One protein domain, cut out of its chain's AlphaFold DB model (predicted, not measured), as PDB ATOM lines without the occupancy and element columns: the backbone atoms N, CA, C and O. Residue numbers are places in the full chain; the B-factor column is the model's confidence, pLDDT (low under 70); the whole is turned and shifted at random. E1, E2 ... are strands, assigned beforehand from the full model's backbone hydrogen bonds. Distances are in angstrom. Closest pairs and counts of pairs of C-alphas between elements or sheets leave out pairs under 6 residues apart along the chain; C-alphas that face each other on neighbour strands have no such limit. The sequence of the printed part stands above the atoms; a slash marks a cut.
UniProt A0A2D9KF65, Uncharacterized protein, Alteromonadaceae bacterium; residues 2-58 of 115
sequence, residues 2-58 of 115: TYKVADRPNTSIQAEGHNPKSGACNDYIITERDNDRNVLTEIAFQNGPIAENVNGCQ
ATOM      1  N   THR A   2     252.346 135.401 158.455       60.62
ATOM      2  CA  THR A   2     251.539 136.142 159.445       60.62
ATOM      3  C   THR A   2     252.178 137.498 159.709       60.62
ATOM      4  O   THR A   2     253.336 137.566 160.124       60.62
ATOM      5  N   TYR A   3     251.428 138.573 159.483       62.00
ATOM      6  CA  TYR A   3     251.860 139.929 159.786       62.00
ATOM      7  C   TYR A   3     251.271 140.340 161.128       62.00
ATOM      8  O   TYR A   3     250.057 140.398 161.316       62.00
ATOM      9  N   LYS A   4     252.148 140.654 162.077       55.59
ATOM     10  CA  LYS A   4     251.748 141.353 163.294       55.59
ATOM     11  C   LYS A   4     251.935 142.832 163.012       55.59
ATOM     12  O   LYS A   4     253.067 143.284 162.872       55.59
ATOM     13  N   VAL A   5     250.838 143.576 162.895       55.00
ATOM     14  CA  VAL A   5     250.919 145.038 162.961       55.00
ATOM     15  C   VAL A   5     251.408 145.347 164.369       55.00
ATOM     16  O   VAL A   5     250.679 145.108 165.337       55.00
ATOM     17  N   ALA A   6     252.675 145.758 164.476       46.66
ATOM     18  CA  ALA A   6     253.264 146.174 165.737       46.66
ATOM     19  C   ALA A   6     252.307 147.195 166.378       46.66
ATOM     20  O   ALA A   6     251.832 148.105 165.705       46.66
ATOM     21  N   ASP A   7     251.943 146.954 167.634       50.06
ATOM     22  CA  ASP A   7     251.100 147.810 168.480       50.06
ATOM     23  C   ASP A   7     249.566 147.736 168.374       50.06
ATOM     24  O   ASP A   7     248.893 148.477 169.090       50.06
ATOM     25  N   ARG A   8     248.950 146.802 167.625       58.81
ATOM     26  CA  ARG A   8     247.504 146.521 167.817       58.81
ATOM     27  C   ARG A   8     247.277 145.331 168.750       58.81
ATOM     28  O   ARG A   8     247.475 144.197 168.311       58.81
ATOM     29  N   PRO A   9     246.837 145.533 170.010       63.94
ATOM     30  CA  PRO A   9     246.737 144.453 170.992       63.94
ATOM     31  C   PRO A   9     245.693 143.384 170.642       63.94
ATOM     32  O   PRO A   9     245.809 142.274 171.141       63.94
ATOM     33  N   ASN A  10     244.737 143.668 169.746       79.62
ATOM     34  CA  ASN A  10     243.516 142.858 169.637       79.62
ATOM     35  C   ASN A  10     243.343 142.107 168.307       79.62
ATOM     36  O   ASN A  10     242.415 141.319 168.190       79.62
ATOM     37  N   THR A  11     244.192 142.333 167.299       84.38
ATOM     38  CA  THR A  11     243.999 141.744 165.958       84.38
ATOM     39  C   THR A  11     245.247 141.036 165.443       84.38
ATOM     40  O   THR A  11     246.364 141.485 165.709       84.38
ATOM     41  N   SER A  12     245.055 139.978 164.658       84.81
ATOM     42  CA  SER A  12     246.089 139.247 163.917       84.81
ATOM     43  C   SER A  12     245.792 139.306 162.416       84.81
ATOM     44  O   SER A  12     244.625 139.335 162.034       84.81
ATOM     45  N   ILE A  13     246.824 139.354 161.564       87.56
ATOM     46  CA  ILE A  13     246.668 139.336 160.101       87.56
ATOM     47  C   ILE A  13     247.411 138.131 159.533       87.56
ATOM     48  O   ILE A  13     248.628 137.993 159.691       87.56
ATOM     49  N   GLN A  14     246.685 137.278 158.827       86.94
ATOM     50  CA  GLN A  14     247.217 136.127 158.115       86.94
ATOM     51  C   GLN A  14     247.180 136.423 156.617       86.94
ATOM     52  O   GLN A  14     246.149 136.835 156.100       86.94
ATOM     53  N   ALA A  15     248.314 136.264 155.931       84.62
ATOM     54  CA  ALA A  15     248.388 136.357 154.475       84.62
ATOM     55  C   ALA A  15     248.534 134.957 153.869       84.62
ATOM     56  O   ALA A  15     249.488 134.232 154.197       84.62
ATOM     57  N   GLU A  16     247.613 134.625 152.975       80.56
ATOM     58  CA  GLU A  16     247.461 133.356 152.269       80.56
ATOM     59  C   GLU A  16     247.375 133.593 150.748       80.56
ATOM     60  O   GLU A  16     247.570 134.708 150.257       80.56
ATOM     61  N   GLY A  17     247.171 132.526 149.970       70.88
ATOM     62  CA  GLY A  17     247.004 132.655 148.518       70.88
ATOM     63  C   GLY A  17     248.271 133.133 147.806       70.88
ATOM     64  O   GLY A  17     248.265 134.152 147.115       70.88
ATOM     65  N   HIS A  18     249.389 132.419 147.989       67.06
ATOM     66  CA  HIS A  18     250.642 132.744 147.308       67.06
ATOM     67  C   HIS A  18     250.484 132.605 145.791       67.06
ATOM     68  O   HIS A  18     250.233 131.509 145.287       67.06
ATOM     69  N   ASN A  19     250.684 133.699 145.057       67.25
ATOM     70  CA  ASN A  19     250.741 133.667 143.606       67.25
ATOM     71  C   ASN A  19     252.204 133.494 143.149       67.25
ATOM     72  O   ASN A  19     252.984 134.446 143.224       67.25
ATOM     73  N   PRO A  20     252.592 132.323 142.611       64.12
ATOM     74  CA  PRO A  20     253.974 132.057 142.217       64.12
ATOM     75  C   PRO A  20     254.449 132.892 141.016       64.12
ATOM     76  O   PRO A  20     255.652 132.987 140.787       64.12
ATOM     77  N   LYS A  21     253.540 133.506 140.242       69.25
ATOM     78  CA  LYS A  21     253.902 134.361 139.098       69.25
ATOM     79  C   LYS A  21     254.246 135.788 139.521       69.25
ATOM     80  O   LYS A  21     255.129 136.392 138.921       69.25
ATOM     81  N   SER A  22     253.542 136.338 140.510       69.25
ATOM     82  CA  SER A  22     253.788 137.701 141.006       69.25
ATOM     83  C   SER A  22     254.661 137.738 142.261       69.25
ATOM     84  O   SER A  22     255.199 138.790 142.593       69.25
ATOM     85  N   GLY A  23     254.779 136.617 142.977       72.81
ATOM     86  CA  GLY A  23     255.406 136.540 144.295       72.81
ATOM     87  C   GLY A  23     254.569 137.162 145.421       72.81
ATOM     88  O   GLY A  23     254.987 137.113 146.578       72.81
ATOM     89  N   ALA A  24     253.398 137.730 145.115       79.19
ATOM     90  CA  ALA A  24     252.517 138.372 146.087       79.19
ATOM     91  C   ALA A  24     251.555 137.366 146.745       79.19
ATOM     92  O   ALA A  24     251.235 136.321 146.174       79.19
ATOM     93  N   CYS A  25     251.100 137.690 147.957       83.19
ATOM     94  CA  CYS A  25     249.931 137.047 148.559       83.19
ATOM     95  C   CYS A  25     248.686 137.780 148.060       83.19
ATOM     96  O   CYS A  25     248.694 139.010 148.009       83.19
ATOM     97  N   ASN A  26     247.646 137.040 147.696       86.19
ATOM     98  CA  ASN A  26     246.410 137.626 147.187       86.19
ATOM     99  C   ASN A  26     245.290 137.633 148.226       86.19
ATOM    100  O   ASN A  26     244.380 138.443 148.104       86.19
ATOM    101  N   ASP A  27     245.380 136.795 149.256       89.81
ATOM    102  CA  ASP A  27     244.309 136.617 150.227       89.81
ATOM    103  C   ASP A  27     244.802 136.979 151.628       89.81
ATOM    104  O   ASP A  27     245.905 136.612 152.041       89.81
ATOM    105  N   TYR A  28     243.995 137.736 152.363       91.25
ATOM    106  CA  TYR A  28     244.316 138.201 153.707       91.25
ATOM    107  C   TYR A  28     243.115 138.031 154.630       91.25
ATOM    108  O   TYR A  28     242.003 138.444 154.305       91.25
ATOM    109  N   ILE A  29     243.358 137.481 155.815       90.00
ATOM    110  CA  ILE A  29     242.347 137.288 156.855       90.00
ATOM    111  C   ILE A  29     242.785 138.063 158.092       90.00
ATOM    112  O   ILE A  29     243.923 137.934 158.551       90.00
ATOM    113  N   ILE A  30     241.881 138.878 158.634       90.75
ATOM    114  CA  ILE A  30     242.083 139.573 159.905       90.75
ATOM    115  C   ILE A  30     241.209 138.902 160.960       90.75
ATOM    116  O   ILE A  30     239.986 138.889 160.830       90.75
ATOM    117  N   THR A  31     241.831 138.386 162.015       90.31
ATOM    118  CA  THR A  31     241.153 137.734 163.146       90.31
ATOM    119  C   THR A  31     241.343 138.519 164.437       90.31
ATOM    120  O   THR A  31     242.267 139.331 164.573       90.31
ATOM    121  N   GLU A  32     240.464 138.285 165.408       87.75
ATOM    122  CA  GLU A  32     240.714 138.665 166.798       87.75
ATOM    123  C   GLU A  32     241.867 137.828 167.373       87.75
ATOM    124  O   GLU A  32     241.905 136.612 167.207       87.75
ATOM    125  N   ARG A  33     242.817 138.471 168.063       76.69
ATOM    126  CA  ARG A  33     244.081 137.849 168.499       76.69
ATOM    127  C   ARG A  33     243.893 136.580 169.338       76.69
ATOM    128  O   ARG A  33     244.655 135.636 169.165       76.69
ATOM    129  N   ASP A  34     242.924 136.585 170.246       79.19
ATOM    130  CA  ASP A  34     242.717 135.495 171.207       79.19
ATOM    131  C   ASP A  34     241.643 134.500 170.742       79.19
ATOM    132  O   ASP A  34     241.345 133.518 171.423       79.19
ATOM    133  N   ASN A  35     241.060 134.744 169.566       77.94
ATOM    134  CA  ASN A  35     240.049 133.892 168.974       77.94
ATOM    135  C   ASN A  35     240.190 133.891 167.452       77.94
ATOM    136  O   ASN A  35     239.475 134.591 166.740       77.94
ATOM    137  N   ASP A  36     241.066 133.023 166.948       72.06
ATOM    138  CA  ASP A  36     241.285 132.846 165.508       72.06
ATOM    139  C   ASP A  36     240.039 132.358 164.742       72.06
ATOM    140  O   ASP A  36     240.036 132.350 163.515       72.06
ATOM    141  N   ARG A  37     238.957 131.968 165.435       79.44
ATOM    142  CA  ARG A  37     237.662 131.667 164.798       79.44
ATOM    143  C   ARG A  37     236.803 132.910 164.584       79.44
ATOM    144  O   ARG A  37     235.825 132.843 163.845       79.44
ATOM    145  N   ASN A  38     237.130 134.019 165.242       88.62
ATOM    146  CA  ASN A  38     236.435 135.285 165.078       88.62
ATOM    147  C   ASN A  38     237.095 136.092 163.954       88.62
ATOM    148  O   ASN A  38     238.016 136.885 164.173       88.62
ATOM    149  N   VAL A  39     236.634 135.837 162.730       90.12
ATOM    150  CA  VAL A  39     237.071 136.550 161.527       90.12
ATOM    151  C   VAL A  39     236.432 137.937 161.507       90.12
ATOM    152  O   VAL A  39     235.211 138.074 161.475       90.12
ATOM    153  N   LEU A  40     237.271 138.973 161.522       91.62
ATOM    154  CA  LEU A  40     236.847 140.373 161.474       91.62
ATOM    155  C   LEU A  40     236.667 140.856 160.035       91.62
ATOM    156  O   LEU A  40     235.774 141.654 159.763       91.62
ATOM    157  N   THR A  41     237.534 140.404 159.128       93.25
ATOM    158  CA  THR A  41     237.394 140.644 157.689       93.25
ATOM    159  C   THR A  41     238.242 139.665 156.887       93.25
ATOM    160  O   THR A  41     239.318 139.251 157.326       93.25
ATOM    161  N   GLU A  42     237.782 139.379 155.675       92.88
ATOM    162  CA  GLU A  42     238.536 138.692 154.630       92.88
ATOM    163  C   GLU A  42     238.730 139.656 153.461       92.88
ATOM    164  O   GLU A  42     237.844 140.452 153.143       92.88
ATOM    165  N   ILE A  43     239.913 139.632 152.861       94.12
ATOM    166  CA  ILE A  43     240.301 140.502 151.756       94.12
ATOM    167  C   ILE A  43     240.920 139.616 150.685       94.12
ATOM    168  O   ILE A  43     241.991 139.053 150.895       94.12
ATOM    169  N   ALA A  44     240.260 139.538 149.534       93.06
ATOM    170  CA  ALA A  44     240.801 138.918 148.334       93.06
ATOM    171  C   ALA A  44     241.184 140.017 147.340       93.06
ATOM    172  O   ALA A  44     240.356 140.865 146.990       93.06
ATOM    173  N   PHE A  45     242.434 140.015 146.891       92.06
ATOM    174  CA  PHE A  45     242.910 140.880 145.821       92.06
ATOM    175  C   PHE A  45     242.686 140.234 144.460       92.06
ATOM    176  O   PHE A  45     242.787 139.016 144.299       92.06
ATOM    177  N   GLN A  46     242.430 141.077 143.463       89.62
ATOM    178  CA  GLN A  46     242.255 140.657 142.082       89.62
ATOM    179  C   GLN A  46     243.446 139.803 141.618       89.62
ATOM    180  O   GLN A  46     244.597 140.251 141.587       89.62
ATOM    181  N   ASN A  47     243.152 138.576 141.199       86.56
ATOM    182  CA  ASN A  47     244.127 137.626 140.692       86.56
ATOM    183  C   ASN A  47     243.932 137.412 139.189       86.56
ATOM    184  O   ASN A  47     243.003 136.728 138.761       86.56
ATOM    185  N   GLY A  48     244.835 137.978 138.391       82.81
ATOM    186  CA  GLY A  48     244.744 137.962 136.931       82.81
ATOM    187  C   GLY A  48     244.035 139.196 136.353       82.81
ATOM    188  O   GLY A  48     243.677 140.112 137.098       82.81
ATOM    189  N   PRO A  49     243.878 139.266 135.020       81.50
ATOM    190  CA  PRO A  49     243.349 140.447 134.342       81.50
ATOM    191  C   PRO A  49     241.895 140.741 134.723       81.50
ATOM    192  O   PRO A  49     241.027 139.881 134.600       81.50
ATOM    193  N   ILE A  50     241.611 141.987 135.110       82.94
ATOM    194  CA  ILE A  50     240.251 142.413 135.486       82.94
ATOM    195  C   ILE A  50     239.256 142.341 134.318       82.94
ATOM    196  O   ILE A  50     238.063 142.162 134.527       82.94
ATOM    197  N   ALA A  51     239.753 142.458 133.081       81.50
ATOM    198  CA  ALA A  51     238.942 142.391 131.868       81.50
ATOM    199  C   ALA A  51     238.361 140.990 131.609       81.50
ATOM    200  O   ALA A  51     237.361 140.870 130.909       81.50
ATOM    201  N   GLU A  52     238.984 139.942 132.154       84.94
ATOM    202  CA  GLU A  52     238.528 138.559 131.988       84.94
ATOM    203  C   GLU A  52     237.535 138.163 133.083       84.94
ATOM    204  O   GLU A  52     236.538 137.497 132.806       84.94
ATOM    205  N   ASN A  53     237.802 138.563 134.329       88.38
ATOM    206  CA  ASN A  53     236.938 138.299 135.473       88.38
ATOM    207  C   ASN A  53     237.263 139.245 136.637       88.38
ATOM    208  O   ASN A  53     238.430 139.558 136.877       88.38
ATOM    209  N   VAL A  54     236.246 139.609 137.418       89.25
ATOM    210  CA  VAL A  54     236.409 140.327 138.687       89.25
ATOM    211  C   VAL A  54     236.316 139.309 139.822       89.25
ATOM    212  O   VAL A  54     235.249 138.758 140.078       89.25
ATOM    213  N   ASN A  55     237.441 139.031 140.482       89.12
ATOM    214  CA  ASN A  55     237.547 138.009 141.534       89.12
ATOM    215  C   ASN A  55     238.117 138.531 142.863       89.12
ATOM    216  O   ASN A  55     238.263 137.758 143.804       89.12
ATOM    217  N   GLY A  56     238.407 139.828 142.952       90.94
ATOM    218  CA  GLY A  56     238.878 140.475 144.167       90.94
ATOM    219  C   GLY A  56     238.944 141.990 144.010       90.94
ATOM    220  O   GLY A  56     238.700 142.530 142.932       90.94
ATOM    221  N   CYS A  57     239.271 142.676 145.099       92.94
ATOM    222  CA  CYS A  57     239.493 144.118 145.097       92.94
ATOM    223  C   CYS A  57     240.868 144.484 144.523       92.94
ATOM    224  O   CYS A  57     241.789 143.665 144.454       92.94
ATOM    225  N   GLN A  58     241.019 145.735 144.114       91.19
ATOM    226  CA  GLN A  58     242.311 146.338 143.822       91.19
ATOM    227  C   GLN A  58     242.924 146.930 145.099       91.19
ATOM    228  O   GLN A  58     242.243 147.158 146.101       91.19
TER     229      GLN A  58
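What this domain is: This is residues 2 to 58 of the 115 residues of an uncharacterized protein of Alteromonadaceae bacterium (UniProt A0A2D9KF65). Three strands side by side make one strongly twisted sheet, a meander in which each strand is the antiparallel neighbour of the one before. The first printed residues fold back beside E1, where residues 2 to 3 pair antiparallel with residues 13 to 14, and past the end of E3 residues 45 to 58 form a long loop with no named element. The printed part has 57 residues and no named helix; the strands come as E1, E2, E3, which is also the sheet's order. The class is all strand, though under half of the residues, 26 of 57, are in named elements. The whole is loose, a rod of 39 by 19 by 17 A, with a radius of gyration of the C-alphas of 13.2 A.

How they stand to each other: Start at the edge strand E1, residues 11 to 18, and go on to the inner strand E2, residues 25 to 32: this hairpin is antiparallel at 157 degrees. Look there for N 14 and O 29, 2.9 A apart and within hydrogen-bond range; C-alphas 15 and 28 face each other at 4.5 A. The other edge strand, E3, residues 35 to 44, forms a hairpin with E2, antiparallel at 148 degrees, with N 28 and O 43 at 2.8 A, within hydrogen-bond range. E3 bends by 69 degrees at residue 38.

Where its parts are: Find C-alpha 11 at (243.999, 141.744, 165.958); from there E1 runs 21.7 A to His 18. E2 runs 20.5 A from Cys 25 to Glu 32. E3 runs 21.3 A from Asn 35 to C-alpha 44 at (240.801, 138.918, 148.334).

The domain as a whole: The C-alphas of Pro 9 and Glu 52 are the two farthest apart, at 40.3 A. The printed part has no cut; the link from E1 to E2 is short and that from E2 to E3 tight. The mean pLDDT of the printed part is 80.1, and you will find values under 70 at residues 2 to 9 and 18 to 22.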